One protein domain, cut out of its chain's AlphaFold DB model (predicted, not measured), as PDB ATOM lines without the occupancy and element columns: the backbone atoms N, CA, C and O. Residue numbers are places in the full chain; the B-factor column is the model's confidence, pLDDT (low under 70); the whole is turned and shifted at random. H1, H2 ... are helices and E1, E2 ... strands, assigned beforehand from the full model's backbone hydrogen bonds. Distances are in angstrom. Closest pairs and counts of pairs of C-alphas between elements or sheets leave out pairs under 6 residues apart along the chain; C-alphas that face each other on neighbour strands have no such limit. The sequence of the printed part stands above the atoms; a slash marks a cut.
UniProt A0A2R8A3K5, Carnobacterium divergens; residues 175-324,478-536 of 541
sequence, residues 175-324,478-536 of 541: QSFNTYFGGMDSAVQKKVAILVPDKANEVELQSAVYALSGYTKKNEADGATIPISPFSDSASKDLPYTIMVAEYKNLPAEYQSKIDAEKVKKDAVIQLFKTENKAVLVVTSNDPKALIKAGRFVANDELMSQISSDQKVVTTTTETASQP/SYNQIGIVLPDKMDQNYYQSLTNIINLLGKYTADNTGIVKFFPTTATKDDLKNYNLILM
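AT A GLANCE: This is residues 175 to 324 and 478 to 536 of the 541 residues of a protein of Carnobacterium divergens (UniProt A0A2R8A3K5). A twisted sheet of six strands has H1, H3 and H6 over one face, and a small sheet of three strands stands beyond H3, so that H3 lies in the middle with a sheet on either side. H8 packs on the edge strand E2 and on H3, while the short H9 lies at the far end, by the small sheet. The 209 printed residues hold nine named helices and nine named strands in the order H1 H2 E1 H3 E2 H4 E3 H5 E4 E5 H6 H7 E6 E7 H8 E8 H9 E9, of mixed class. The large sheet, E2 E1 E3 E5 E4 E6, is mixed, and the small one, E8 E7 E9, is all parallel. The whole is compact, with a radius of gyration of the C-alphas of 15.8 A and spans of 48 by 42 by 36 A.

IN THESE COORDINATES: Begin with the large sheet: E2 is residues 228 to 230, E1 192 to 196, E3 241 to 247 (20.0 A), E5 279 to 285 (19.7 A), E4 268 to 274 (19.5 A) and E6 311 to 314. Find C-alpha 241 at (-78.138, -115.513, 89.004), where E3 begins. Over the sheet are H1, residues 175 to 181, H3, 202 to 216 (20.7 A), and H6, 288 to 298 (15.5 A). Before the cut the shorter helices are H2, 184 to 188, H4, 234 to 237, H5, 253 to 256, and H7, 301 to 304. After the cut come E7, 482 to 485, H8, 492 to 507 (22.6 A), E8, 516 to 519, H9, 525 to 528, and E9, 532 to 535, which ends with C-alpha 535 at (-61.255, -106.628, 66.245).

HOW THE PARTS SIT: In the large sheet E2, E1, E3 and E5 are parallel neighbours in turn; look for N 229 and O 194 at 2.9 A, N 195 and O 243 at 2.8 A, and N 244 and O 281 at 2.8 A. E4 is antiparallel to E5, a hairpin with N 271 and O 282 at 2.8 A, and to E6, with N 270 and O 312 at 2.8 A. H1, H3 and H6 are on the same face, two layers, helices over strands. H3 runs along the strands at a height over the sheet of 8.4 A, and H6 at 7.1 A. H3 and H6 touch at Ser 207 and Gly 295, C-alphas 4.3 A apart, at a shallow tilt of 9 degrees, the same way. H3 is also on the small sheet, over E8, their closest C-alphas being those of Glu 202 and Phe 518, 4.9 A. There N 517 and O 482 are 2.9 A apart, and N 534 and O 483 2.8 A. H8 touches H3 with residues 502 to 507 alone, closest at Ser 213 and Gly 506, C-alphas 4.8 A apart, at a steep tilt of 48 degrees, the same way. H2, H4, H5 and H8 only graze the large sheet, and H9 the small one. H7 only just touches H1, with 3 pairs of C-alphas within 8 A, closest at Gln 175 and Met 304, 5.5 A. E1, H3, E2 and E7, H8, E8 are strand-helix-strand units, a helix between parallel neighbour strands, with right-handed crossovers. Every O i to N i+4 pair is within hydrogen-bond range in H1, H2, H6 and H8, and 10 of 11 in H3; H4, H5, H7 and H9 are too short for one.

THE WHOLE: The C-alphas farthest apart are those of Glu 276 and Asp 526, 50.5 A. Residues 325 to 477 are not printed, and C-alphas 324 and 478 stand 8.1 A apart across that cut. The long links are H3 to E2 and H5 to E4, each of 11 residues. The mean pLDDT of the printed part is 93.6; residues 220 to 223 and residue 324 are under 70.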
ATOM      1  N   GLN A 175     -72.543-126.440  93.132       97.25
ATOM      2  CA  GLN A 175     -73.225-127.340  92.195       97.25
ATOM      3  C   GLN A 175     -74.681-126.924  91.938       97.25
ATOM      4  O   GLN A 175     -75.141-126.957  90.804       97.25
ATOM      5  N   SER A 176     -75.392-126.453  92.969       95.81
ATOM      6  CA  SER A 176     -76.783-126.016  92.838       95.81
ATOM      7  C   SER A 176     -76.863-124.694  92.085       95.81
ATOM      8  O   SER A 176     -77.680-124.565  91.185       95.81
ATOM      9  N   PHE A 177     -75.967-123.743  92.366       97.31
ATOM     10  CA  PHE A 177     -75.846-122.537  91.544       97.31
ATOM     11  C   PHE A 177     -75.565-122.872  90.075       97.31
ATOM     12  O   PHE A 177     -76.220-122.321  89.193       97.31
ATOM     13  N   ASN A 178     -74.637-123.795  89.815       96.12
ATOM     14  CA  ASN A 178     -74.257-124.209  88.469       96.12
ATOM     15  C   ASN A 178     -75.463-124.726  87.669       96.12
ATOM     16  O   ASN A 178     -75.652-124.328  86.520       96.12
ATOM     17  N   THR A 179     -76.310-125.547  88.296       94.00
ATOM     18  CA  THR A 179     -77.535-126.072  87.679       94.00
ATOM     19  C   THR A 179     -78.519-124.961  87.292       94.00
ATOM     20  O   THR A 179     -79.057-124.997  86.191       94.00
ATOM     21  N   TYR A 180     -78.733-123.959  88.151       94.38
ATOM     22  CA  TYR A 180     -79.698-122.881  87.884       94.38
ATOM     23  C   TYR A 180     -79.149-121.836  86.912       94.38
ATOM     24  O   TYR A 180     -79.887-121.355  86.055       94.38
ATOM     25  N   PHE A 181     -77.864-121.482  87.021       95.56
ATOM     26  CA  PHE A 181     -77.220-120.539  86.106       95.56
ATOM     27  C   PHE A 181     -77.120-121.118  84.688       95.56
ATOM     28  O   PHE A 181     -77.371-120.415  83.713       95.56
ATOM     29  N   GLY A 182     -76.785-122.407  84.572       92.06
ATOM     30  CA  GLY A 182     -76.688-123.112  83.294       92.06
ATOM     31  C   GLY A 182     -78.015-123.613  82.724       92.06
ATOM     32  O   GLY A 182     -78.005-124.187  81.640       92.06
ATOM     33  N   GLY A 183     -79.129-123.425  83.433       91.25
ATOM     34  CA  GLY A 183     -80.447-123.882  83.010       91.25
ATOM     35  C   GLY A 183     -81.009-123.108  81.818       91.25
ATOM     36  O   GLY A 183     -80.911-121.878  81.752       91.25
ATOM     37  N   MET A 184     -81.650-123.833  80.895       87.81
ATOM     38  CA  MET A 184     -82.213-123.248  79.673       87.81
ATOM     39  C   MET A 184     -83.291-122.192  79.954       87.81
ATOM     40  O   MET A 184     -83.362-121.187  79.251       87.81
ATOM     41  N   ASP A 185     -84.093-122.362  81.008       91.25
ATOM     42  CA  ASP A 185     -85.077-121.365  81.437       91.25
ATOM     43  C   ASP A 185     -84.414-120.077  81.897       91.25
ATOM     44  O   ASP A 185     -84.825-118.997  81.480       91.25
ATOM     45  N   SER A 186     -83.374-120.172  82.725       92.31
ATOM     46  CA  SER A 186     -82.660-119.005  83.232       92.31
ATOM     47  C   SER A 186     -82.051-118.183  82.097       92.31
ATOM     48  O   SER A 186     -82.147-116.954  82.114       92.31
ATOM     49  N   ALA A 187     -81.483-118.843  81.084       90.19
ATOM     50  CA  ALA A 187     -80.915-118.176  79.915       90.19
ATOM     51  C   ALA A 187     -81.991-117.573  78.991       90.19
ATOM     52  O   ALA A 187     -81.912-116.391  78.653       90.19
ATOM     53  N   VAL A 188     -83.023-118.339  78.613       89.44
ATOM     54  CA  VAL A 188     -84.104-117.872  77.718       89.44
ATOM     55  C   VAL A 188     -84.914-116.738  78.357       89.44
ATOM     56  O   VAL A 188     -85.256-115.762  77.690       89.44
ATOM     57  N   GLN A 189     -85.172-116.813  79.666       90.75
ATOM     58  CA  GLN A 189     -85.878-115.773  80.422       90.75
ATOM     59  C   GLN A 189     -84.975-114.595  80.832       90.75
ATOM     60  O   GLN A 189     -85.443-113.689  81.521       90.75
ATOM     61  N   LYS A 190     -83.696-114.583  80.422       92.81
ATOM     62  CA  LYS A 190     -82.725-113.506  80.698       92.81
ATOM     63  C   LYS A 190     -82.514-113.229  82.196       92.81
ATOM     64  O   LYS A 190     -82.392-112.081  82.609       92.81
ATOM     65  N   LYS A 191     -82.462-114.285  83.014       94.50
ATOM     66  CA  LYS A 191     -82.247-114.235  84.478       94.50
ATOM     67  C   LYS A 191     -80.777-114.403  84.894       94.50
ATOM     68  O   LYS A 191     -80.494-114.506  86.088       94.50
ATOM     69  N   VAL A 192     -79.858-114.455  83.930       96.44
ATOM     70  CA  VAL A 192     -78.431-114.742  84.138       96.44
ATOM     71  C   VAL A 192     -77.534-113.680  83.516       96.44
ATOM     72  O   VAL A 192     -77.856-113.155  82.454       96.44
ATOM     73  N   ALA A 193     -76.393-113.397  84.147       97.56
ATOM     74  CA  ALA A 193     -75.321-112.585  83.566       97.56
ATOM     75  C   ALA A 193     -73.941-112.925  84.142       97.56
ATOM     76  O   ALA A 193     -73.808-113.369  85.285       97.56
ATOM     77  N   ILE A 194     -72.898-112.641  83.365       98.44
ATOM     78  CA  ILE A 194     -71.515-112.593  83.833       98.44
ATOM     79  C   ILE A 194     -71.112-111.131  83.956       98.44
ATOM     80  O   ILE A 194     -71.274-110.341  83.030       98.44
ATOM     81  N   LEU A 195     -70.591-110.762  85.115       98.50
ATOM     82  CA  LEU A 195     -70.258-109.394  85.451       98.50
ATOM     83  C   LEU A 195     -68.751-109.232  85.626       98.50
ATOM     84  O   LEU A 195     -68.102-110.053  86.276       98.50
ATOM     85  N   VAL A 196     -68.214-108.148  85.083       98.62
ATOM     86  CA  VAL A 196     -66.795-107.773  85.175       98.62
ATOM     87  C   VAL A 196     -66.654-106.325  85.664       98.62
ATOM     88  O   VAL A 196     -67.633-105.576  85.633       98.62
ATOM     89  N   PRO A 197     -65.469-105.875  86.114       98.00
ATOM     90  CA  PRO A 197     -65.271-104.475  86.480       98.00
ATOM     91  C   PRO A 197     -65.572-103.515  85.326       98.00
ATOM     92  O   PRO A 197     -65.347-103.828  84.161       98.00
ATOM     93  N   ASP A 198     -65.991-102.287  85.643       95.06
ATOM     94  CA  ASP A 198     -66.273-101.255  84.626       95.06
ATOM     95  C   ASP A 198     -65.063-100.954  83.725       95.06
ATOM     96  O   ASP A 198     -65.202-100.539  82.575       95.06
ATOM     97  N   LYS A 199     -63.861-101.176  84.265       93.56
ATOM     98  CA  LYS A 199     -62.574-101.083  83.572       93.56
ATOM     99  C   LYS A 199     -61.856-102.432  83.597       93.56
ATOM    100  O   LYS A 199     -60.701-102.495  84.013       93.56
ATOM    101  N   ALA A 200     -62.570-103.492  83.222       96.50
ATOM    102  CA  ALA A 200     -62.024-104.841  83.193       96.50
ATOM    103  C   ALA A 200     -60.743-104.902  82.350       96.50
ATOM    104  O   ALA A 200     -60.688-104.366  81.242       96.50
ATOM    105  N   ASN A 201     -59.710-105.542  82.885       96.06
ATOM    106  CA  ASN A 201     -58.472-105.766  82.148       96.06
ATOM    107  C   ASN A 201     -58.534-107.052  81.302       96.06
ATOM    108  O   ASN A 201     -59.519-107.793  81.305       96.06
ATOM    109  N   GLU A 202     -57.456-107.331  80.573       97.00
ATOM    110  CA  GLU A 202     -57.334-108.487  79.688       97.00
ATOM    111  C   GLU A 202     -57.545-109.815  80.425       97.00
ATOM    112  O   GLU A 202     -58.155-110.731  79.877       97.00
ATOM    113  N   VAL A 203     -57.060-109.925  81.663       97.94
ATOM    114  CA  VAL A 203     -57.113-111.148  82.478       97.94
ATOM    115  C   VAL A 203     -58.530-111.395  82.988       97.94
ATOM    116  O   VAL A 203     -59.016-112.527  82.944       97.94
ATOM    117  N   GLU A 204     -59.212-110.347  83.447       98.50
ATOM    118  CA  GLU A 204     -60.595-110.409  83.925       98.50
ATOM    119  C   GLU A 204     -61.545-110.785  82.785       98.50
ATOM    120  O   GLU A 204     -62.334-111.720  82.928       98.50
ATOM    121  N   LEU A 205     -61.399-110.145  81.618       98.19
ATOM    122  CA  LEU A 205     -62.179-110.471  80.420       98.19
ATOM    123  C   LEU A 205     -61.875-111.878  79.902       98.19
ATOM    124  O   LEU A 205     -62.797-112.622  79.576       98.19
ATOM    125  N   GLN A 206     -60.604-112.283  79.873       98.00
ATOM    126  CA  GLN A 206     -60.216-113.638  79.484       98.00
ATOM    127  C   GLN A 206     -60.865-114.690  80.394       98.00
ATOM    128  O   GLN A 206     -61.385-115.697  79.913       98.00
ATOM    129  N   SER A 207     -60.865-114.449  81.704       98.44
ATOM    130  CA  SER A 207     -61.441-115.365  82.692       98.44
ATOM    131  C   SER A 207     -62.970-115.418  82.597       98.44
ATOM    132  O   SER A 207     -63.546-116.504  82.656       98.44
ATOM    133  N   ALA A 208     -63.618-114.270  82.372       98.38
ATOM    134  CA  ALA A 208     -65.059-114.171  82.146       98.38
ATOM    135  C   ALA A 208     -65.497-114.880  80.858       98.38
ATOM    136  O   ALA A 208     -66.504-115.582  80.857       98.38
ATOM    137  N   VAL A 209     -64.720-114.755  79.778       96.88
ATOM    138  CA  VAL A 209     -64.983-115.460  78.516       96.88
ATOM    139  C   VAL A 209     -64.856-116.968  78.683       96.88
ATOM    140  O   VAL A 209     -65.727-117.690  78.200       96.88
ATOM    141  N   TYR A 210     -63.837-117.466  79.395       96.12
ATOM    142  CA  TYR A 210     -63.764-118.900  79.685       96.12
ATOM    143  C   TYR A 210     -64.999-119.371  80.456       96.12
ATOM    144  O   TYR A 210     -65.642-120.318  80.012       96.12
ATOM    145  N   ALA A 211     -65.379-118.673  81.531       96.25
ATOM    146  CA  ALA A 211     -66.580-119.001  82.297       96.25
ATOM    147  C   ALA A 211     -67.839-119.019  81.411       96.25
ATOM    148  O   ALA A 211     -68.584-119.996  81.439       96.25
ATOM    149  N   LEU A 212     -68.038-117.997  80.567       95.44
ATOM    150  CA  LEU A 212     -69.162-117.922  79.628       95.44
ATOM    151  C   LEU A 212     -69.227-119.142  78.705       95.44
ATOM    152  O   LEU A 212     -70.296-119.711  78.493       95.44
ATOM    153  N   SER A 213     -68.080-119.544  78.166       91.06
ATOM    154  CA  SER A 213     -67.979-120.609  77.163       91.06
ATOM    155  C   SER A 213     -68.477-121.958  77.686       91.06
ATOM    156  O   SER A 213     -69.089-122.719  76.943       91.06
ATOM    157  N   GLY A 214     -68.292-122.241  78.982       90.00
ATOM    158  CA  GLY A 214     -68.806-123.475  79.586       90.00
ATOM    159  C   GLY A 214     -70.334-123.552  79.653       90.00
ATOM    160  O   GLY A 214     -70.895-124.646  79.621       90.00
ATOM    161  N   TYR A 215     -71.022-122.408  79.704       90.94
ATOM    162  CA  TYR A 215     -72.485-122.350  79.802       90.94
ATOM    163  C   TYR A 215     -73.185-122.208  78.452       90.94
ATOM    164  O   TYR A 215     -74.345-122.595  78.315       90.94
ATOM    165  N   THR A 216     -72.509-121.664  77.444       84.44
ATOM    166  CA  THR A 216     -73.082-121.482  76.102       84.44
ATOM    167  C   THR A 216     -73.180-122.799  75.339       84.44
ATOM    168  O   THR A 216     -74.132-122.973  74.586       84.44
ATOM    169  N   LYS A 217     -72.287-123.760  75.617       74.25
ATOM    170  CA  LYS A 217     -72.386-125.152  75.142       74.25
ATOM    171  C   LYS A 217     -73.692-125.836  75.568       74.25
ATOM    172  O   LYS A 217     -74.253-126.614  74.812       74.25
ATOM    173  N   LYS A 218     -74.172-125.573  76.787       70.06
ATOM    174  CA  LYS A 218     -75.359-126.241  77.358       70.06
ATOM    175  C   LYS A 218     -76.690-125.691  76.860       70.06
ATOM    176  O   LYS A 218     -77.721-126.337  77.006       70.06
ATOM    177  N   ASN A 219     -76.673-124.472  76.336       70.38
ATOM    178  CA  ASN A 219     -77.868-123.712  76.021       70.38
ATOM    179  C   ASN A 219     -78.076-123.672  74.505       70.38
ATOM    180  O   ASN A 219     -77.818-122.664  73.845       70.38
ATOM    181  N   GLU A 220     -78.550-124.791  73.956       65.31
ATOM    182  CA  GLU A 220     -78.872-124.909  72.528       65.31
ATOM    183  C   GLU A 220     -80.204-124.237  72.156       65.31
ATOM    184  O   GLU A 220     -80.435-123.938  70.987       65.31
ATOM    185  N   ALA A 221     -81.049-123.928  73.148       68.19
ATOM    186  CA  ALA A 221     -82.328-123.262  72.937       68.19
ATOM    187  C   ALA A 221     -82.173-121.900  72.230       68.19
ATOM    188  O   ALA A 221     -81.315-121.073  72.569       68.19
ATOM    189  N   ASP A 222     -83.050-121.642  71.261       65.06
ATOM    190  CA  ASP A 222     -83.097-120.365  70.558       65.06
ATOM    191  C   ASP A 222     -83.342-119.203  71.531       65.06
ATOM    192  O   ASP A 222     -84.214-119.245  72.397       65.06
ATOM    193  N   GLY A 223     -82.547-118.140  71.393       68.69
ATOM    194  CA  GLY A 223     -82.625-116.955  72.252       68.69
ATOM    195  C   GLY A 223     -81.912-117.068  73.607       68.69
ATOM    196  O   GLY A 223     -81.790-116.051  74.293       68.69
ATOM    197  N   ALA A 224     -81.378-118.236  73.977       80.81
ATOM    198  CA  ALA A 224     -80.552-118.382  75.172       80.81
ATOM    199  C   ALA A 224     -79.201-117.666  74.979       80.81
ATOM    200  O   ALA A 224     -78.327-118.123  74.242       80.81
ATOM    201  N   THR A 225     -79.048-116.502  75.614       89.06
ATOM    202  CA  THR A 225     -77.818-115.699  75.583       89.06
ATOM    203  C   THR A 225     -77.476-115.232  76.985       89.06
ATOM    204  O   THR A 225     -78.341-114.732  77.701       89.06
ATOM    205  N   ILE A 226     -76.213-115.389  77.375       95.00
ATOM    206  CA  ILE A 226     -75.718-114.945  78.678       95.00
ATOM    207  C   ILE A 226     -74.838-113.709  78.454       95.00
ATOM    208  O   ILE A 226     -73.780-113.830  77.825       95.00
ATOM    209  N   PRO A 227     -75.259-112.518  78.912       96.00
ATOM    210  CA  PRO A 227     -74.502-111.291  78.721       96.00
ATOM    211  C   PRO A 227     -73.239-111.248  79.581       96.00
ATOM    212  O   PRO A 227     -73.248-111.677  80.735       96.00
ATOM    213  N   ILE A 228     -72.168-110.684  79.016       97.06
ATOM    214  CA  ILE A 228     -71.040-110.131  79.773       97.06
ATOM    215  C   ILE A 228     -71.281-108.630  79.907       97.06
ATOM    216  O   ILE A 228     -71.311-107.928  78.896       97.06
ATOM    217  N   SER A 229     -71.400-108.146  81.140       97.12
ATOM    218  CA  SER A 229     -71.730-106.750  81.444       97.12
ATOM    219  C   SER A 229     -70.824-106.175  82.539       97.12
ATOM    220  O   SER A 229     -70.298-106.919  83.368       97.12
ATOM    221  N   PRO A 230     -70.618-104.850  82.584       97.19
ATOM    222  CA  PRO A 230     -69.866-104.219  83.664       97.19
ATOM    223  C   PRO A 230     -70.663-104.195  84.985       97.19
ATOM    224  O   PRO A 230     -71.893-104.215  84.973       97.19
ATOM    225  N   PHE A 231     -69.988-104.091  86.137       96.12
ATOM    226  CA  PHE A 231     -70.635-104.015  87.461       96.12
ATOM    227  C   PHE A 231     -71.624-102.853  87.615       96.12
ATOM    228  O   PHE A 231     -72.544-102.947  88.431       96.12
ATOM    229  N   SER A 232     -71.439-101.760  86.870       94.31
ATOM    230  CA  SER A 232     -72.362-100.620  86.863       94.31
ATOM    231  C   SER A 232     -73.648-100.843  86.062       94.31
ATOM    232  O   SER A 232     -74.559-100.024  86.183       94.31
ATOM    233  N   ASP A 233     -73.759-101.918  85.276       95.12
ATOM    234  CA  ASP A 233     -74.971-102.200  84.508       95.12
ATOM    235  C   ASP A 233     -76.096-102.703  85.421       95.12
ATOM    236  O   ASP A 233     -76.109-103.859  85.846       95.12
ATOM    237  N   SER A 234     -77.066-101.837  85.713       89.25
ATOM    238  CA  SER A 234     -78.195-102.165  86.588       89.25
ATOM    239  C   SER A 234     -79.090-103.266  86.020       89.25
ATOM    240  O   SER A 234     -79.644-104.046  86.789       89.25
ATOM    241  N   ALA A 235     -79.199-103.376  84.690       91.19
ATOM    242  CA  ALA A 235     -80.016-104.404  84.051       91.19
ATOM    243  C   ALA A 235     -79.479-105.818  84.324       91.19
ATOM    244  O   ALA A 235     -80.267-106.737  84.534       91.19
ATOM    245  N   SER A 236     -78.152-105.984  84.352       93.12
ATOM    246  CA  SER A 236     -77.502-107.276  84.606       93.12
ATOM    247  C   SER A 236     -77.168-107.500  86.082       93.12
ATOM    248  O   SER A 236     -77.204-108.634  86.559       93.12
ATOM    249  N   LYS A 237     -76.835-106.436  86.828       90.12
ATOM    250  CA  LYS A 237     -76.409-106.541  88.230       90.12
ATOM    251  C   LYS A 237     -77.495-107.130  89.116       90.12
ATOM    252  O   LYS A 237     -77.159-107.893  90.019       90.12
ATOM    253  N   ASP A 238     -78.756-106.775  88.895       91.75
ATOM    254  CA  ASP A 238     -79.872-107.167  89.763       91.75
ATOM    255  C   ASP A 238     -80.549-108.475  89.338       91.75
ATOM    256  O   ASP A 238     -81.549-108.878  89.932       91.75
ATOM    257  N   LEU A 239     -79.978-109.176  88.354       95.88
ATOM    258  CA  LEU A 239     -80.478-110.477  87.934       95.88
ATOM    259  C   LEU A 239     -80.339-111.533  89.047       95.88
ATOM    260  O   LEU A 239     -79.386-111.478  89.837       95.88
ATOM    261  N   PRO A 240     -81.252-112.525  89.095       95.69
ATOM    262  CA  PRO A 240     -81.257-113.556  90.132       95.69
ATOM    263  C   PRO A 240     -79.974-114.389  90.199       95.69
ATOM    264  O   PRO A 240     -79.562-114.769  91.292       95.69
ATOM    265  N   TYR A 241     -79.329-114.665  89.063       97.00
ATOM    266  CA  TYR A 241     -78.138-115.513  89.004       97.00
ATOM    267  C   TYR A 241     -77.003-114.785  88.288       97.00
ATOM    268  O   TYR A 241     -77.099-114.476  87.104       97.00
ATOM    269  N   THR A 242     -75.902-114.506  88.982       98.25
ATOM    270  CA  THR A 242     -74.767-113.796  88.371       98.25
ATOM    271  C   THR A 242     -73.437-114.449  88.703       98.25
ATOM    272  O   THR A 242     -73.244-114.950  89.809       98.25
ATOM    273  N   ILE A 243     -72.501-114.429  87.753       98.69
ATOM    274  CA  ILE A 243     -71.096-114.775  87.997       98.69
ATOM    275  C   ILE A 243     -70.290-113.484  87.942       98.69
ATOM    276  O   ILE A 243     -70.276-112.823  86.912       98.69
ATOM    277  N   MET A 244     -69.611-113.112  89.023       98.62
ATOM    278  CA  MET A 244     -68.730-111.943  89.056       98.62
ATOM    279  C   MET A 244     -67.283-112.385  88.896       98.62
ATOM    280  O   MET A 244     -66.776-113.118  89.740       98.62
ATOM    281  N   VAL A 245     -66.602-111.913  87.856       98.88
ATOM    282  CA  VAL A 245     -65.196-112.237  87.594       98.88
ATOM    283  C   VAL A 245     -64.362-110.970  87.696       98.88
ATOM    284  O   VAL A 245     -64.542-110.046  86.909       98.88
ATOM    285  N   ALA A 246     -63.454-110.916  88.670       98.62
ATOM    286  CA  ALA A 246     -62.583-109.758  88.872       98.62
ATOM    287  C   ALA A 246     -61.318-110.115  89.651       98.62
ATOM    288  O   ALA A 246     -61.316-111.014  90.498       98.62
ATOM    289  N   GLU A 247     -60.258-109.338  89.453       98.62
ATOM    290  CA  GLU A 247     -59.164-109.291  90.414       98.62
ATOM    291  C   GLU A 247     -59.687-108.832  91.779       98.62
ATOM    292  O   GLU A 247     -60.575-107.981  91.870       98.62
ATOM    293  N   TYR A 248     -59.119-109.356  92.864       98.38
ATOM    294  CA  TYR A 248     -59.651-109.115  94.211       98.38
ATOM    295  C   TYR A 248     -59.731-107.627  94.567       98.38
ATOM    296  O   TYR A 248     -60.699-107.185  95.181       98.38
ATOM    297  N   LYS A 249     -58.754-106.825  94.130       96.69
ATOM    298  CA  LYS A 249     -58.740-105.366  94.334       96.69
ATOM    299  C   LYS A 249     -59.873-104.619  93.609       96.69
ATOM    300  O   LYS A 249     -60.215-103.518  94.028       96.69
ATOM    301  N   ASN A 250     -60.425-105.200  92.542       97.81
ATOM    302  CA  ASN A 250     -61.462-104.605  91.695       97.81
ATOM    303  C   ASN A 250     -62.878-105.067  92.081       97.81
ATOM    304  O   ASN A 250     -63.853-104.614  91.481       97.81
ATOM    305  N   LEU A 251     -63.013-105.968  93.061       97.44
ATOM    306  CA  LEU A 251     -64.315-106.429  93.534       97.44
ATOM    307  C   LEU A 251     -65.104-105.318  94.243       97.44
ATOM    308  O   LEU A 251     -64.520-104.513  94.975       97.44
ATOM    309  N   PRO A 252     -66.446-105.328  94.144       96.50
ATOM    310  CA  PRO A 252     -67.288-104.513  95.008       96.50
ATOM    311  C   PRO A 252     -67.034-104.825  96.492       96.50
ATOM    312  O   PRO A 252     -66.932-105.990  96.888       96.50
ATOM    313  N   ALA A 253     -66.989-103.782  97.328       96.44
ATOM    314  CA  ALA A 253     -66.641-103.885  98.752       96.44
ATOM    315  C   ALA A 253     -67.522-104.877  99.541       96.44
ATOM    316  O   ALA A 253     -67.057-105.512 100.492       96.44
ATOM    317  N   GLU A 254     -68.783-105.044  99.126       94.88
ATOM    318  CA  GLU A 254     -69.748-105.969  99.735       94.88
ATOM    319  C   GLU A 254     -69.346-107.452  99.628       94.88
ATOM    320  O   GLU A 254     -69.694-108.238 100.514       94.88
ATOM    321  N   TYR A 255     -68.599-107.825  98.582       96.75
ATOM    322  CA  TYR A 255     -68.070-109.180  98.389       96.75
ATOM    323  C   TYR A 255     -66.611-109.268  98.825       96.75
ATOM    324  O   TYR A 255     -66.230-110.230  99.486       96.75
ATOM    325  N   GLN A 256     -65.814-108.242  98.508       97.19
ATOM    326  CA  GLN A 256     -64.390-108.189  98.840       97.19
ATOM    327  C   GLN A 256     -64.155-108.407 100.343       97.19
ATOM    328  O   GLN A 256     -63.344-109.242 100.720       97.19
ATOM    329  N   SER A 257     -64.922-107.729 101.205       96.38
ATOM    330  CA  SER A 257     -64.785-107.823 102.670       96.38
ATOM    331  C   SER A 257     -65.144-109.189 103.269       96.38
ATOM    332  O   SER A 257     -64.790-109.461 104.416       96.38
ATOM    333  N   LYS A 258     -65.844-110.046 102.518       97.12
ATOM    334  CA  LYS A 258     -66.284-111.378 102.960       97.12
ATOM    335  C   LYS A 258     -65.372-112.503 102.469       97.12
ATOM    336  O   LYS A 258     -65.582-113.655 102.842       97.12
ATOM    337  N   ILE A 259     -64.389-112.191 101.628       97.31
ATOM    338  CA  ILE A 259     -63.421-113.152 101.102       97.31
ATOM    339  C   ILE A 259     -62.100-112.953 101.843       97.31
ATOM    340  O   ILE A 259     -61.619-111.835 102.002       97.31
ATOM    341  N   ASP A 260     -61.503-114.052 102.297       96.12
ATOM    342  CA  ASP A 260     -60.203-114.021 102.962       96.12
ATOM    343  C   ASP A 260     -59.108-113.560 101.986       96.12
ATOM    344  O   ASP A 260     -58.757-114.267 101.034       96.12
ATOM    345  N   ALA A 261     -58.559-112.373 102.251       95.62
ATOM    346  CA  ALA A 261     -57.522-111.748 101.444       95.62
ATOM    347  C   ALA A 261     -56.252-112.609 101.327       95.62
ATOM    348  O   ALA A 261     -55.533-112.490 100.337       95.62
ATOM    349  N   GLU A 262     -55.963-113.483 102.299       96.00
ATOM    350  CA  GLU A 262     -54.801-114.373 102.246       96.00
ATOM    351  C   GLU A 262     -54.978-115.483 101.204       96.00
ATOM    352  O   GLU A 262     -54.034-115.791 100.472       96.00
ATOM    353  N   LYS A 263     -56.195-116.031 101.066       95.81
ATOM    354  CA  LYS A 263     -56.498-117.106 100.100       95.81
ATOM    355  C   LYS A 263     -56.352-116.653  98.652       95.81
ATOM    356  O   LYS A 263     -55.977-117.444  97.797       95.81
ATOM    357  N   VAL A 264     -56.610-115.378  98.381       97.12
ATOM    358  CA  VAL A 264     -56.583-114.812  97.026       97.12
ATOM    359  C   VAL A 264     -55.213-114.257  96.624       97.12
ATOM    360  O   VAL A 264     -55.080-113.678  95.552       97.12
ATOM    361  N   LYS A 265     -54.174-114.359  97.469       96.62
ATOM    362  CA  LYS A 265     -52.838-113.821  97.134       96.62
ATOM    363  C   LYS A 265     -52.162-114.567  95.988       96.62
ATOM    364  O   LYS A 265     -51.500-113.935  95.171       96.62
ATOM    365  N   LYS A 266     -52.263-115.897  95.989       97.06
ATOM    366  CA  LYS A 266     -51.609-116.794  95.018       97.06
ATOM    367  C   LYS A 266     -52.588-117.719  94.308       97.06
ATOM    368  O   LYS A 266     -52.311-118.146  93.192       97.06
ATOM    369  N   ASP A 267     -53.696-118.018  94.969       98.31
ATOM    370  CA  ASP A 267     -54.751-118.871  94.454       98.31
ATOM    371  C   ASP A 267     -55.977-118.023  94.124       98.31
ATOM    372  O   ASP A 267     -56.089-116.862  94.516       98.31
ATOM    373  N   ALA A 268     -56.905-118.623  93.397       98.62
ATOM    374  CA  ALA A 268     -58.208-118.055  93.143       98.62
ATOM    375  C   ALA A 268     -59.246-118.666  94.084       98.62
ATOM    376  O   ALA A 268     -59.171-119.837  94.463       98.62
ATOM    377  N   VAL A 269     -60.251-117.869  94.424       98.69
ATOM    378  CA  VAL A 269     -61.413-118.294  95.196       98.69
ATOM    379  C   VAL A 269     -62.650-118.160  94.318       98.69
ATOM    380  O   VAL A 269     -62.903-117.104  93.741       98.69
ATOM    381  N   ILE A 270     -63.412-119.246  94.243       98.75
ATOM    382  CA  ILE A 270     -64.783-119.284  93.747       98.75
ATOM    383  C   ILE A 270     -65.681-119.335  94.986       98.75
ATOM    384  O   ILE A 270     -65.581-120.277  95.771       98.75
ATOM    385  N   GLN A 271     -66.518-118.323  95.191       98.62
ATOM    386  CA  GLN A 271     -67.380-118.186  96.365       98.62
ATOM    387  C   GLN A 271     -68.813-117.881  95.944       98.62
ATOM    388  O   GLN A 271     -69.069-116.896  95.261       98.62
ATOM    389  N   LEU A 272     -69.755-118.684  96.420       98.62
ATOM    390  CA  LEU A 272     -71.181-118.432  96.307       98.62
ATOM    391  C   LEU A 272     -71.640-117.522  97.454       98.62
ATOM    392  O   LEU A 272     -71.372-117.790  98.626       98.62
ATOM    393  N   PHE A 273     -72.363-116.462  97.105       97.56
ATOM    394  CA  PHE A 273     -73.130-115.624  98.020       97.56
ATOM    395  C   PHE A 273     -74.603-115.703  97.646       97.56
ATOM    396  O   PHE A 273     -74.958-115.527  96.483       97.56
ATOM    397  N   LYS A 274     -75.466-115.939  98.633       94.56
ATOM    398  CA  LYS A 274     -76.894-116.162  98.412       94.56
ATOM    399  C   LYS A 274     -77.742-115.284  99.330       94.56
ATOM    400  O   LYS A 274     -77.456-115.174 100.521       94.56
ATOM    401  N   THR A 275     -78.795-114.700  98.777       89.75
ATOM    402  CA  THR A 275     -79.933-114.103  99.489       89.75
ATOM    403  C   THR A 275     -81.219-114.815  99.049       89.75
ATOM    404  O   THR A 275     -81.156-115.770  98.278       89.75
ATOM    405  N   GLU A 276     -82.389-114.395  99.534       83.50
ATOM    406  CA  GLU A 276     -83.667-115.025  99.154       83.50
ATOM    407  C   GLU A 276     -83.919-114.991  97.637       83.50
ATOM    408  O   GLU A 276     -84.334-115.996  97.069       83.50
ATOM    409  N   ASN A 277     -83.577-113.881  96.971       86.00
ATOM    410  CA  ASN A 277     -83.912-113.650  95.558       86.00
ATOM    411  C   ASN A 277     -82.692-113.609  94.625       86.00
ATOM    412  O   ASN A 277     -82.841-113.336  93.435       86.00
ATOM    413  N   LYS A 278     -81.476-113.809  95.154       94.06
ATOM    414  CA  LYS A 278     -80.240-113.619  94.388       94.06
ATOM    415  C   LYS A 278     -79.142-114.588  94.796       94.06
ATOM    416  O   LYS A 278     -78.874-114.777  95.980       94.06
ATOM    417  N   ALA A 279     -78.443-115.127  93.809       97.31
ATOM    418  CA  ALA A 279     -77.232-115.905  93.974       97.31
ATOM    419  C   ALA A 279     -76.112-115.329  93.095       97.31
ATOM    420  O   ALA A 279     -76.278-115.108  91.893       97.31
ATOM    421  N   VAL A 280     -74.965-115.067  93.715       98.19
ATOM    422  CA  VAL A 280     -73.786-114.470  93.086       98.19
ATOM    423  C   VAL A 280     -72.602-115.402  93.285       98.19
ATOM    424  O   VAL A 280     -72.181-115.632  94.419       98.19
ATOM    425  N   LEU A 281     -72.046-115.918  92.195       98.75
ATOM    426  CA  LEU A 281     -70.805-116.680  92.209       98.75
ATOM    427  C   LEU A 281     -69.635-115.738  91.914       98.75
ATOM    428  O   LEU A 281     -69.440-115.301  90.785       98.75
ATOM    429  N   VAL A 282     -68.851-115.411  92.932       98.81
ATOM    430  CA  VAL A 282     -67.663-114.565  92.806       98.81
ATOM    431  C   VAL A 282     -66.455-115.429  92.468       98.81
ATOM    432  O   VAL A 282     -66.150-116.372  93.189       98.81
ATOM    433  N   VAL A 283     -65.747-115.079  91.400       98.88
ATOM    434  CA  VAL A 283     -64.514-115.709  90.922       98.88
ATOM    435  C   VAL A 283     -63.408-114.663  90.986       98.88
ATOM    436  O   VAL A 283     -63.432-113.680  90.244       98.88
ATOM    437  N   THR A 284     -62.453-114.838  91.900       98.81
ATOM    438  CA  THR A 284     -61.479-113.779  92.183       98.81
ATOM    439  C   THR A 284     -60.100-114.274  92.592       98.81
ATOM    440  O   THR A 284     -59.953-115.365  93.135       98.81
ATOM    441  N   SER A 285     -59.079-113.457  92.329       98.62
ATOM    442  CA  SER A 285     -57.672-113.702  92.660       98.62
ATOM    443  C   SER A 285     -56.875-112.393  92.573       98.62
ATOM    444  O   SER A 285     -57.275-111.476  91.858       98.62
ATOM    445  N   ASN A 286     -55.735-112.293  93.255       97.50
ATOM    446  CA  ASN A 286     -54.689-111.303  92.960       97.50
ATOM    447  C   ASN A 286     -53.605-111.861  92.021       97.50
ATOM    448  O   ASN A 286     -52.810-111.089  91.489       97.50
ATOM    449  N   ASP A 287     -53.559-113.181  91.822       98.12
ATOM    450  CA  ASP A 287     -52.696-113.833  90.839       98.12
ATOM    451  C   ASP A 287     -53.443-114.014  89.500       98.12
ATOM    452  O   ASP A 287     -54.453-114.735  89.455       98.12
ATOM    453  N   PRO A 288     -52.960-113.407  88.397       97.62
ATOM    454  CA  PRO A 288     -53.603-113.504  87.088       97.62
ATOM    455  C   PRO A 288     -53.739-114.927  86.538       97.62
ATOM    456  O   PRO A 288     -54.731-115.248  85.884       97.62
ATOM    457  N   LYS A 289     -52.757-115.805  86.788       97.88
ATOM    458  CA  LYS A 289     -52.786-117.182  86.274       97.88
ATOM    459  C   LYS A 289     -53.839-117.999  87.011       97.88
ATOM    460  O   LYS A 289     -54.557-118.772  86.377       97.88
ATOM    461  N   ALA A 290     -53.951-117.808  88.324       98.44
ATOM    462  CA  ALA A 290     -54.984-118.440  89.127       98.44
ATOM    463  C   ALA A 290     -56.386-117.949  88.731       98.44
ATOM    464  O   ALA A 290     -57.294-118.772  88.636       98.44
ATOM    465  N   LEU A 291     -56.563-116.656  88.408       98.75
ATOM    466  CA  LEU A 291     -57.853-116.132  87.929       98.75
ATOM    467  C   LEU A 291     -58.287-116.799  86.616       98.75
ATOM    468  O   LEU A 291     -59.412-117.291  86.515       98.75
ATOM    469  N   ILE A 292     -57.369-116.908  85.648       98.19
ATOM    470  CA  ILE A 292     -57.621-117.600  84.374       98.19
ATOM    471  C   ILE A 292     -57.959-119.077  84.612       98.19
ATOM    472  O   ILE A 292     -58.888-119.610  83.999       98.19
ATOM    473  N   LYS A 293     -57.234-119.747  85.520       98.06
ATOM    474  CA  LYS A 293     -57.530-121.130  85.918       98.06
ATOM    475  C   LYS A 293     -58.917-121.255  86.544       98.06
ATOM    476  O   LYS A 293     -59.634-122.184  86.192       98.06
ATOM    477  N   ALA A 294     -59.334-120.323  87.395       98.56
ATOM    478  CA  ALA A 294     -60.677-120.326  87.968       98.56
ATOM    479  C   ALA A 294     -61.768-120.080  86.917       98.56
ATOM    480  O   ALA A 294     -62.780-120.773  86.938       98.56
ATOM    481  N   GLY A 295     -61.540-119.193  85.941       97.88
ATOM    482  CA  GLY A 295     -62.437-119.037  84.791       97.88
ATOM    483  C   GLY A 295     -62.614-120.344  84.006       97.88
ATOM    484  O   GLY A 295     -63.735-120.733  83.688       97.88
ATOM    485  N   ARG A 296     -61.521-121.085  83.766       96.75
ATOM    486  CA  ARG A 296     -61.579-122.425  83.143       96.75
ATOM    487  C   ARG A 296     -62.235-123.479  84.031       96.75
ATOM    488  O   ARG A 296     -62.902-124.362  83.508       96.75
ATOM    489  N   PHE A 297     -62.051-123.397  85.348       97.94
ATOM    490  CA  PHE A 297     -62.729-124.273  86.300       97.94
ATOM    491  C   PHE A 297     -64.247-124.088  86.203       97.94
ATOM    492  O   PHE A 297     -64.965-125.069  86.069       97.94
ATOM    493  N   VAL A 298     -64.724-122.839  86.200       97.62
ATOM    494  CA  VAL A 298     -66.149-122.516  86.020       97.62
ATOM    495  C   VAL A 298     -66.670-122.999  84.668       97.62
ATOM    496  O   VAL A 298     -67.801-123.459  84.575       97.62
ATOM    497  N   ALA A 299     -65.831-122.968  83.632       94.75
ATOM    498  CA  ALA A 299     -66.173-123.505  82.319       94.75
ATOM    499  C   ALA A 299     -66.323-125.043  82.284       94.75
ATOM    500  O   ALA A 299     -66.794-125.589  81.289       94.75
ATOM    501  N   ASN A 300     -65.861-125.751  83.320       94.81
ATOM    502  CA  ASN A 300     -65.904-127.204  83.399       94.81
ATOM    503  C   ASN A 300     -67.107-127.652  84.234       94.81
ATOM    504  O   ASN A 300     -67.081-127.648  85.465       94.81
ATOM    505  N   ASP A 301     -68.156-128.071  83.538       91.25
ATOM    506  CA  ASP A 301     -69.407-128.456  84.174       91.25
ATOM    507  C   ASP A 301     -69.301-129.674  85.101       91.25
ATOM    508  O   ASP A 301     -69.934-129.703  86.156       91.25
ATOM    509  N   GLU A 302     -68.494-130.666  84.724       92.69
ATOM    510  CA  GLU A 302     -68.284-131.869  85.530       92.69
ATOM    511  C   GLU A 302     -67.680-131.495  86.887       92.69
ATOM    512  O   GLU A 302     -68.135-131.971  87.926       92.69
ATOM    513  N   LEU A 303     -66.699-130.587  86.885       96.00
ATOM    514  CA  LEU A 303     -66.088-130.084  88.111       96.00
ATOM    515  C   LEU A 303     -67.061-129.228  88.926       96.00
ATOM    516  O   LEU A 303     -67.151-129.404  90.140       96.00
ATOM    517  N   MET A 304     -67.793-128.315  88.282       96.88
ATOM    518  CA  MET A 304     -68.752-127.438  88.960       96.88
ATOM    519  C   MET A 304     -69.902-128.220  89.607       96.88
ATOM    520  O   MET A 304     -70.316-127.894  90.721       96.88
ATOM    521  N   SER A 305     -70.370-129.286  88.956       94.94
ATOM    522  CA  SER A 305     -71.476-130.132  89.425       94.94
ATOM    523  C   SER A 305     -71.115-131.035  90.611       94.94
ATOM    524  O   SER A 305     -72.007-131.613  91.222       94.94
ATOM    525  N   GLN A 306     -69.831-131.136  90.971       96.19
ATOM    526  CA  GLN A 306     -69.350-131.936  92.107       96.19
ATOM    527  C   GLN A 306     -69.090-131.109  93.378       96.19
ATOM    528  O   GLN A 306     -68.679-131.658  94.402       96.19
ATOM    529  N   ILE A 307     -69.277-129.783  93.340       97.69
ATOM    530  CA  ILE A 307     -68.971-128.919  94.487       97.69
ATOM    531  C   ILE A 307     -70.202-128.741  95.376       97.69
ATOM    532  O   ILE A 307     -71.035-127.858  95.166       97.69
ATOM    533  N   SER A 308     -70.252-129.532  96.446       97.31
ATOM    534  CA  SER A 308     -71.296-129.455  97.470       97.31
ATOM    535  C   SER A 308     -71.113-128.306  98.479       97.31
ATOM    536  O   SER A 308     -71.992-128.087  99.308       97.31
ATOM    537  N   SER A 309     -69.981-127.592  98.453       98.00
ATOM    538  CA  SER A 309     -69.698-126.418  99.295       98.00
ATOM    539  C   SER A 309     -70.045-125.099  98.598       98.00
ATOM    540  O   SER A 309     -70.224-125.046  97.382       98.00
ATOM    541  N   ASP A 310     -70.105-124.007  99.360       97.94
ATOM    542  CA  ASP A 310     -70.262-122.644  98.833       97.94
ATOM    543  C   ASP A 310     -68.930-121.994  98.420       97.94
ATOM    544  O   ASP A 310     -68.930-120.958  97.763       97.94
ATOM    545  N   GLN A 311     -67.793-122.604  98.760       98.31
ATOM    546  CA  GLN A 311     -66.457-122.128  98.409       98.31
ATOM    547  C   GLN A 311     -65.631-123.219  97.724       98.31
ATOM    548  O   GLN A 311     -65.643-124.381  98.140       98.31
ATOM    549  N   LYS A 312     -64.822-122.819  96.739       98.44
ATOM    550  CA  LYS A 312     -63.759-123.621  96.131       98.44
ATOM    551  C   LYS A 312     -62.504-122.776  95.926       98.44
ATOM    552  O   LYS A 312     -62.556-121.707  95.328       98.44
ATOM    553  N   VAL A 313     -61.363-123.283  96.386       98.38
ATOM    554  CA  VAL A 313     -60.044-122.721  96.058       98.38
ATOM    555  C   VAL A 313     -59.519-123.391  94.788       98.38
ATOM    556  O   VAL A 313     -59.579-124.619  94.660       98.38
ATOM    557  N   VAL A 314     -59.013-122.586  93.857       98.25
ATOM    558  CA  VAL A 314     -58.408-123.012  92.592       98.25
ATOM    559  C   VAL A 314     -56.977-122.494  92.546       98.25
ATOM    560  O   VAL A 314     -56.730-121.293  92.550       98.25
ATOM    561  N   THR A 315     -56.027-123.415  92.489       97.81
ATOM    562  CA  THR A 315     -54.600-123.097  92.402       97.81
ATOM    563  C   THR A 315     -54.156-123.059  90.940       97.81
ATOM    564  O   THR A 315     -54.855-123.541  90.044       97.81
ATOM    565  N   THR A 316     -52.950-122.557  90.674       95.56
ATOM    566  CA  THR A 316     -52.374-122.574  89.313       95.56
ATOM    567  C   THR A 316     -52.120-123.986  88.763       95.56
ATOM    568  O   THR A 316     -52.039-124.153  87.545       95.56
ATOM    569  N   THR A 317     -52.045-125.000  89.632       96.00
ATOM    570  CA  THR A 317     -51.857-126.416  89.275       96.00
ATOM    571  C   THR A 317     -53.153-127.225  89.300       96.00
ATOM    572  O   THR A 317     -53.130-128.415  89.000       96.00
ATOM    573  N   THR A 318     -54.289-126.619  89.653       96.88
ATOM    574  CA  THR A 318     -55.578-127.316  89.632       96.88
ATOM    575  C   THR A 318     -55.908-127.736  88.201       96.88
ATOM    576  O   THR A 318     -55.837-126.920  87.273       96.88
ATOM    577  N   GLU A 319     -56.279-129.005  88.022       95.94
ATOM    578  CA  GLU A 319     -56.721-129.488  86.722       95.94
ATOM    579  C   GLU A 319     -58.139-129.034  86.428       95.94
ATOM    580  O   GLU A 319     -59.059-129.208  87.223       95.94
ATOM    581  N   THR A 320     -58.270-128.368  85.288       95.06
ATOM    582  CA  THR A 320     -59.496-127.684  84.865       95.06
ATOM    583  C   THR A 320     -59.924-128.106  83.471       95.06
ATOM    584  O   THR A 320     -61.034-127.780  83.065       95.06
ATOM    585  N   ALA A 321     -59.045-128.781  82.725       91.88
ATOM    586  CA  ALA A 321     -59.309-129.213  81.364       91.88
ATOM    587  C   ALA A 321     -60.452-130.237  81.348       91.88
ATOM    588  O   ALA A 321     -60.421-131.214  82.093       91.88
ATOM    589  N   SER A 322     -61.455-130.003  80.510       87.19
ATOM    590  CA  SER A 322     -62.436-131.021  80.145       87.19
ATOM    591  C   SER A 322     -61.808-132.028  79.186       87.19
ATOM    592  O   SER A 322     -60.827-131.718  78.502       87.19
ATOM    593  N   GLN A 323     -62.384-133.226  79.099       77.75
ATOM    594  CA  GLN A 323     -61.951-134.189  78.090       77.75
ATOM    595  C   GLN A 323     -62.213-133.618  76.683       77.75
ATOM    596  O   GLN A 323     -63.317-133.125  76.437       77.75
ATOM    597  N   PRO A 324     -61.219-133.639  75.777       69.06
ATOM    598  CA  PRO A 324     -61.419-133.203  74.402       69.06
ATOM    599  C   PRO A 324     -62.325-134.189  73.657       69.06
ATOM    600  O   PRO A 324     -62.358-135.381  73.981       69.06
ATOM    601  N   SER A 478     -62.626-126.747  69.821       90.19
ATOM    602  CA  SER A 478     -61.741-126.008  70.716       90.19
ATOM    603  C   SER A 478     -61.472-124.602  70.180       90.19
ATOM    604  O   SER A 478     -61.358-124.406  68.970       90.19
ATOM    605  N   TYR A 479     -61.323-123.599  71.055       93.44
ATOM    606  CA  TYR A 479     -60.862-122.273  70.622       93.44
ATOM    607  C   TYR A 479     -59.445-122.333  70.055       93.44
ATOM    608  O   TYR A 479     -58.476-122.637  70.757       93.44
ATOM    609  N   ASN A 480     -59.318-121.966  68.786       94.00
ATOM    610  CA  ASN A 480     -58.075-122.031  68.044       94.00
ATOM    611  C   ASN A 480     -57.335-120.693  68.129       94.00
ATOM    612  O   ASN A 480     -57.447-119.849  67.242       94.00
ATOM    613  N   GLN A 481     -56.619-120.480  69.238       95.50
ATOM    614  CA  GLN A 481     -55.756-119.308  69.458       95.50
ATOM    615  C   GLN A 481     -56.439-117.983  69.076       95.50
ATOM    616  O   GLN A 481     -55.959-117.228  68.235       95.50
ATOM    617  N   ILE A 482     -57.580-117.681  69.688       97.12
ATOM    618  CA  ILE A 482     -58.316-116.443  69.421       97.12
ATOM    619  C   ILE A 482     -57.610-115.267  70.102       97.12
ATOM    620  O   ILE A 482     -57.283-115.329  71.291       97.12
ATOM    621  N   GLY A 483     -57.402-114.180  69.359       97.25
ATOM    622  CA  GLY A 483     -56.896-112.910  69.876       97.25
ATOM    623  C   GLY A 483     -57.951-111.815  69.766       97.25
ATOM    624  O   GLY A 483     -58.363-111.477  68.661       97.25
ATOM    625  N   ILE A 484     -58.379-111.236  70.887       96.62
ATOM    626  CA  ILE A 484     -59.355-110.138  70.912       96.62
ATOM    627  C   ILE A 484     -58.634-108.845  71.282       96.62
ATOM    628  O   ILE A 484     -58.070-108.739  72.368       96.62
ATOM    629  N   VAL A 485     -58.649-107.855  70.391       94.75
ATOM    630  CA  VAL A 485     -58.028-106.551  70.667       94.75
ATOM    631  C   VAL A 485     -59.051-105.641  71.343       94.75
ATOM    632  O   VAL A 485     -60.144-105.425  70.813       94.75
ATOM    633  N   LEU A 486     -58.706-105.131  72.525       93.25
ATOM    634  CA  LEU A 486     -59.533-104.190  73.274       93.25
ATOM    635  C   LEU A 486     -59.628-102.851  72.531       93.25
ATOM    636  O   LEU A 486     -58.638-102.420  71.943       93.25
ATOM    637  N   PRO A 487     -60.784-102.170  72.558       91.56
ATOM    638  CA  PRO A 487     -60.903-100.796  72.088       91.56
ATOM    639  C   PRO A 487     -60.385 -99.811  73.146       91.56
ATOM    640  O   PRO A 487     -60.274-100.144  74.323       91.56
ATOM    641  N   ASP A 488     -60.185 -98.549  72.754       86.94
ATOM    642  CA  ASP A 488     -59.871 -97.468  73.707       86.94
ATOM    643  C   ASP A 488     -60.982 -97.272  74.759       86.94
ATOM    644  O   ASP A 488     -60.727 -96.830  75.880       86.94
ATOM    645  N   LYS A 489     -62.235 -97.584  74.395       88.56
ATOM    646  CA  LYS A 489     -63.406 -97.490  75.272       88.56
ATOM    647  C   LYS A 489     -64.315 -98.706  75.099       88.56
ATOM    648  O   LYS A 489     -64.819 -98.950  74.007       88.56
ATOM    649  N   MET A 490     -64.573 -99.407  76.200       91.25
ATOM    650  CA  MET A 490     -65.539-100.506  76.285       91.25
ATOM    651  C   MET A 490     -66.903 -99.964  76.721       91.25
ATOM    652  O   MET A 490     -67.206 -99.890  77.910       91.25
ATOM    653  N   ASP A 491     -67.701 -99.494  75.767       90.12
ATOM    654  CA  ASP A 491     -69.076 -99.069  76.034       90.12
ATOM    655  C   ASP A 491     -70.066-100.250  75.984       90.12
ATOM    656  O   ASP A 491     -69.691-101.402  75.763       90.12
ATOM    657  N   GLN A 492     -71.352 -99.972  76.195       89.38
ATOM    658  CA  GLN A 492     -72.399-100.999  76.183       89.38
ATOM    659  C   GLN A 492     -72.455-101.774  74.853       89.38
ATOM    660  O   GLN A 492     -72.686-102.981  74.845       89.38
ATOM    661  N   ASN A 493     -72.194-101.105  73.728       90.88
ATOM    662  CA  ASN A 493     -72.185-101.732  72.408       90.88
ATOM    663  C   ASN A 493     -71.003-102.703  72.250       90.88
ATOM    664  O   ASN A 493     -71.153-103.754  71.620       90.88
ATOM    665  N   TYR A 494     -69.843-102.385  72.836       92.94
ATOM    666  CA  TYR A 494     -68.718-103.316  72.906       92.94
ATOM    667  C   TYR A 494     -69.086-104.582  73.688       92.94
ATOM    668  O   TYR A 494     -68.928-105.683  73.162       92.94
ATOM    669  N   TYR A 495     -69.638-104.440  74.898       94.12
ATOM    670  CA  TYR A 495     -70.058-105.581  75.722       94.12
ATOM    671  C   TYR A 495     -71.140-106.431  75.046       94.12
ATOM    672  O   TYR A 495     -71.073-107.659  75.089       94.12
ATOM    673  N   GLN A 496     -72.082-105.805  74.333       92.75
ATOM    674  CA  GLN A 496     -73.073-106.523  73.530       92.75
ATOM    675  C   GLN A 496     -72.423-107.302  72.376       92.75
ATOM    676  O   GLN A 496     -72.787-108.448  72.118       92.75
ATOM    677  N   SER A 497     -71.448-106.704  71.686       93.69
ATOM    678  CA  SER A 497     -70.730-107.361  70.585       93.69
ATOM    679  C   SER A 497     -69.901-108.540  71.089       93.69
ATOM    680  O   SER A 497     -69.980-109.632  70.526       93.69
ATOM    681  N   LEU A 498     -69.172-108.347  72.194       94.50
ATOM    682  CA  LEU A 498     -68.412-109.398  72.862       94.50
ATOM    683  C   LEU A 498     -69.338-110.537  73.306       94.50
ATOM    684  O   LEU A 498     -69.074-111.695  72.998       94.50
ATOM    685  N   THR A 499     -70.455-110.199  73.955       93.81
ATOM    686  CA  THR A 499     -71.500-111.151  74.351       93.81
ATOM    687  C   THR A 499     -71.952-111.989  73.161       93.81
ATOM    688  O   THR A 499     -71.895-113.215  73.225       93.81
ATOM    689  N   ASN A 500     -72.356-111.354  72.058       92.44
ATOM    690  CA  ASN A 500     -72.896-112.055  70.895       92.44
ATOM    691  C   ASN A 500     -71.864-112.996  70.263       92.44
ATOM    692  O   ASN A 500     -72.188-114.140  69.952       92.44
ATOM    693  N   ILE A 501     -70.622-112.529  70.103       92.88
ATOM    694  CA  ILE A 501     -69.542-113.317  69.504       92.88
ATOM    695  C   ILE A 501     -69.205-114.523  70.378       92.88
ATOM    696  O   ILE A 501     -69.136-115.636  69.868       92.88
ATOM    697  N   ILE A 502     -69.019-114.335  71.686       93.25
ATOM    698  CA  ILE A 502     -68.625-115.436  72.571       93.25
ATOM    699  C   ILE A 502     -69.774-116.423  72.786       93.25
ATOM    700  O   ILE A 502     -69.525-117.624  72.807       93.25
ATOM    701  N   ASN A 503     -71.028-115.958  72.866       92.81
ATOM    702  CA  ASN A 503     -72.180-116.864  72.891       92.81
ATOM    703  C   ASN A 503     -72.251-117.698  71.606       92.81
ATOM    704  O   ASN A 503     -72.405-118.912  71.683       92.81
ATOM    705  N   LEU A 504     -72.078-117.076  70.435       89.62
ATOM    706  CA  LEU A 504     -72.091-117.783  69.157       89.62
ATOM    707  C   LEU A 504     -70.947-118.797  69.043       89.62
ATOM    708  O   LEU A 504     -71.192-119.954  68.728       89.62
ATOM    709  N   LEU A 505     -69.709-118.379  69.308       91.00
ATOM    710  CA  LEU A 505     -68.543-119.259  69.239       91.00
ATOM    711  C   LEU A 505     -68.628-120.383  70.280       91.00
ATOM    712  O   LEU A 505     -68.292-121.524  69.984       91.00
ATOM    713  N   GLY A 506     -69.107-120.066  71.483       89.25
ATOM    714  CA  GLY A 506     -69.291-121.003  72.585       89.25
ATOM    715  C   GLY A 506     -70.287-122.131  72.296       89.25
ATOM    716  O   GLY A 506     -70.040-123.260  72.708       89.25
ATOM    717  N   LYS A 507     -71.330-121.888  71.486       85.25
ATOM    718  CA  LYS A 507     -72.243-122.950  71.005       85.25
ATOM    719  C   LYS A 507     -71.536-124.053  70.213       85.25
ATOM    720  O   LYS A 507     -72.009-125.178  70.183       85.25
ATOM    721  N   TYR A 508     -70.406-123.738  69.581       85.31
ATOM    722  CA  TYR A 508     -69.601-124.711  68.839       85.31
ATOM    723  C   TYR A 508     -68.436-125.278  69.658       85.31
ATOM    724  O   TYR A 508     -67.686-126.112  69.147       85.31
ATOM    725  N   THR A 509     -68.242-124.817  70.900       86.75
ATOM    726  CA  THR A 509     -67.201-125.365  71.772       86.75
ATOM    727  C   THR A 509     -67.644-126.690  72.365       86.75
ATOM    728  O   THR A 509     -68.773-126.855  72.818       86.75
ATOM    729  N   ALA A 510     -66.724-127.639  72.404       83.44
ATOM    730  CA  ALA A 510     -66.934-128.940  72.998       83.44
ATOM    731  C   ALA A 510     -66.060-129.177  74.229       83.44
ATOM    732  O   ALA A 510     -66.440-129.971  75.092       83.44
ATOM    733  N   ASP A 511     -64.948-128.451  74.339       86.88
ATOM    734  CA  ASP A 511     -64.033-128.489  75.471       86.88
ATOM    735  C   ASP A 511     -63.609-127.067  75.898       86.88
ATOM    736  O   ASP A 511     -63.910-126.077  75.229       86.88
ATOM    737  N   ASN A 512     -62.915-126.955  77.033       89.94
ATOM    738  CA  ASN A 512     -62.417-125.686  77.579       89.94
ATOM    739  C   ASN A 512     -60.881-125.534  77.499       89.94
ATOM    740  O   ASN A 512     -60.281-124.754  78.250       89.94
ATOM    741  N   THR A 513     -60.221-126.317  76.648       90.81
ATOM    742  CA  THR A 513     -58.761-126.385  76.514       90.81
ATOM    743  C   THR A 513     -58.219-125.319  75.566       90.81
ATOM    744  O   THR A 513     -57.141-124.774  75.837       90.81
ATOM    745  N   GLY A 514     -59.008-124.930  74.559       91.81
ATOM    746  CA  GLY A 514     -58.681-123.885  73.591       91.81
ATOM    747  C   GLY A 514     -58.278-122.537  74.202       91.81
ATOM    748  O   GLY A 514     -58.504-122.249  75.380       91.81
ATOM    749  N   ILE A 515     -57.630-121.691  73.401       94.75
ATOM    750  CA  ILE A 515     -57.008-120.443  73.864       94.75
ATOM    751  C   ILE A 515     -57.790-119.236  73.350       94.75
ATOM    752  O   ILE A 515     -57.912-119.040  72.145       94.75
ATOM    753  N   VAL A 516     -58.217-118.377  74.276       96.38
ATOM    754  CA  VAL A 516     -58.644-116.995  74.009       96.38
ATOM    755  C   VAL A 516     -57.717-116.066  74.770       96.38
ATOM    756  O   VAL A 516     -57.436-116.313  75.944       96.38
ATOM    757  N   LYS A 517     -57.231-115.004  74.128       96.69
ATOM    758  CA  LYS A 517     -56.393-113.981  74.756       96.69
ATOM    759  C   LYS A 517     -56.870-112.587  74.368       96.69
ATOM    760  O   LYS A 517     -57.134-112.325  73.198       96.69
ATOM    761  N   PHE A 518     -56.942-111.700  75.353       96.62
ATOM    762  CA  PHE A 518     -57.200-110.284  75.130       96.62
ATOM    763  C   PHE A 518     -55.885-109.515  75.003       96.62
ATOM    764  O   PHE A 518     -54.888-109.857  75.645       96.62
ATOM    765  N   PHE A 519     -55.891-108.494  74.155       96.00
ATOM    766  CA  PHE A 519     -54.738-107.657  73.857       96.00
ATOM    767  C   PHE A 519     -55.094-106.178  74.011       96.00
ATOM    768  O   PHE A 519     -56.174-105.776  73.570       96.00
ATOM    769  N   PRO A 520     -54.196-105.348  74.567       92.69
ATOM    770  CA  PRO A 520     -54.400-103.906  74.612       92.69
ATOM    771  C   PRO A 520     -54.306-103.291  73.208       92.69
ATOM    772  O   PRO A 520     -53.724-103.878  72.292       92.69
ATOM    773  N   THR A 521     -54.782-102.051  73.055       89.25
ATOM    774  CA  THR A 521     -54.650-101.276  71.803       89.25
ATOM    775  C   THR A 521     -53.197-101.038  71.383       89.25
ATOM    776  O   THR A 521     -52.928-100.749  70.220       89.25
ATOM    777  N   THR A 522     -52.246-101.190  72.309       92.12
ATOM    778  CA  THR A 522     -50.803-101.055  72.072       92.12
ATOM    779  C   THR A 522     -50.131-102.334  71.569       92.12
ATOM    780  O   THR A 522     -48.916-102.326  71.378       92.12
ATOM    781  N   ALA A 523     -50.868-103.438  71.398       93.62
ATOM    782  CA  ALA A 523     -50.301-104.697  70.923       93.62
ATOM    783  C   ALA A 523     -49.677-104.547  69.527       93.62
ATOM    784  O   ALA A 523     -50.245-103.940  68.615       93.62
ATOM    785  N   THR A 524     -48.484-105.110  69.359       94.94
ATOM    786  CA  THR A 524     -47.736-105.057  68.104       94.94
ATOM    787  C   THR A 524     -48.180-106.163  67.150       94.94
ATOM    788  O   THR A 524     -48.791-107.155  67.543       94.94
ATOM    789  N   LYS A 525     -47.813-106.050  65.868       93.00
ATOM    790  CA  LYS A 525     -48.042-107.135  64.897       93.00
ATOM    791  C   LYS A 525     -47.393-108.452  65.331       93.00
ATOM    792  O   LYS A 525     -47.952-109.512  65.070       93.00
ATOM    793  N   ASP A 526     -46.242-108.386  66.000       94.94
ATOM    794  CA  ASP A 526     -45.547-109.571  66.498       94.94
ATOM    795  C   ASP A 526     -46.286-110.252  67.653       94.94
ATOM    796  O   ASP A 526     -46.254-111.480  67.735       94.94
ATOM    797  N   ASP A 527     -46.998-109.488  68.486       93.06
ATOM    798  CA  ASP A 527     -47.846-110.042  69.549       93.06
ATOM    799  C   ASP A 527     -49.051-110.805  68.977       93.06
ATOM    800  O   ASP A 527     -49.515-111.781  69.568       93.06
ATOM    801  N   LEU A 528     -49.545-110.363  67.814       95.19
ATOM    802  CA  LEU A 528     -50.801-110.813  67.210       95.19
ATOM    803  C   LEU A 528     -50.636-111.910  66.141       95.19
ATOM    804  O   LEU A 528     -51.612-112.571  65.800       95.19
ATOM    805  N   LYS A 529     -49.427-112.130  65.607       94.06
ATOM    806  CA  LYS A 529     -49.195-112.948  64.393       94.06
ATOM    807  C   LYS A 529     -49.625-114.418  64.466       94.06
ATOM    808  O   LYS A 529     -49.819-115.031  63.424       94.06
ATOM    809  N   ASN A 530     -49.753-114.972  65.672       93.75
ATOM    810  CA  ASN A 530     -50.114-116.376  65.901       93.75
ATOM    811  C   ASN A 530     -51.568-116.541  66.377       93.75
ATOM    812  O   ASN A 530     -51.891-117.557  66.983       93.75
ATOM    813  N   TYR A 531     -52.417-115.526  66.191       96.44
ATOM    814  CA  TYR A 531     -53.790-115.539  66.685       96.44
ATOM    815  C   TYR A 531     -54.803-115.314  65.564       96.44
ATOM    816  O   TYR A 531     -54.595-114.490  64.673       96.44
ATOM    817  N   ASN A 532     -55.948-115.988  65.664       95.88
ATOM    818  CA  ASN A 532     -57.138-115.672  64.883       95.88
ATOM    819  C   ASN A 532     -57.798-114.431  65.494       95.88
ATOM    820  O   ASN A 532     -58.356-114.483  66.594       95.88
ATOM    821  N   LEU A 533     -57.660-113.289  64.818       95.31
ATOM    822  CA  LEU A 533     -57.966-111.987  65.407       95.31
ATOM    823  C   LEU A 533     -59.440-111.601  65.281       95.31
ATOM    824  O   LEU A 533     -60.021-111.652  64.199       95.31
ATOM    825  N   ILE A 534     -60.004-111.112  66.383       94.19
ATOM    826  CA  ILE A 534     -61.302-110.442  66.442       94.19
ATOM    827  C   ILE A 534     -61.053-108.998  66.876       94.19
ATOM    828  O   ILE A 534     -60.610-108.731  67.995       94.19
ATOM    829  N   LEU A 535     -61.342-108.059  65.978       90.38
ATOM    830  CA  LEU A 535     -61.255-106.628  66.245       90.38
ATOM    831  C   LEU A 535     -62.663-106.042  66.213       90.38
ATOM    832  O   LEU A 535     -63.339-106.087  65.187       90.38
ATOM    833  N   MET A 536     -63.097-105.490  67.342       87.81
ATOM    834  CA  MET A 536     -64.386-104.818  67.471       87.81
ATOM    835  C   MET A 536     -64.136-103.329  67.665       87.81
ATOM    836  O   MET A 536     -63.423-102.923  68.580       87.81
TER     837      MET A 536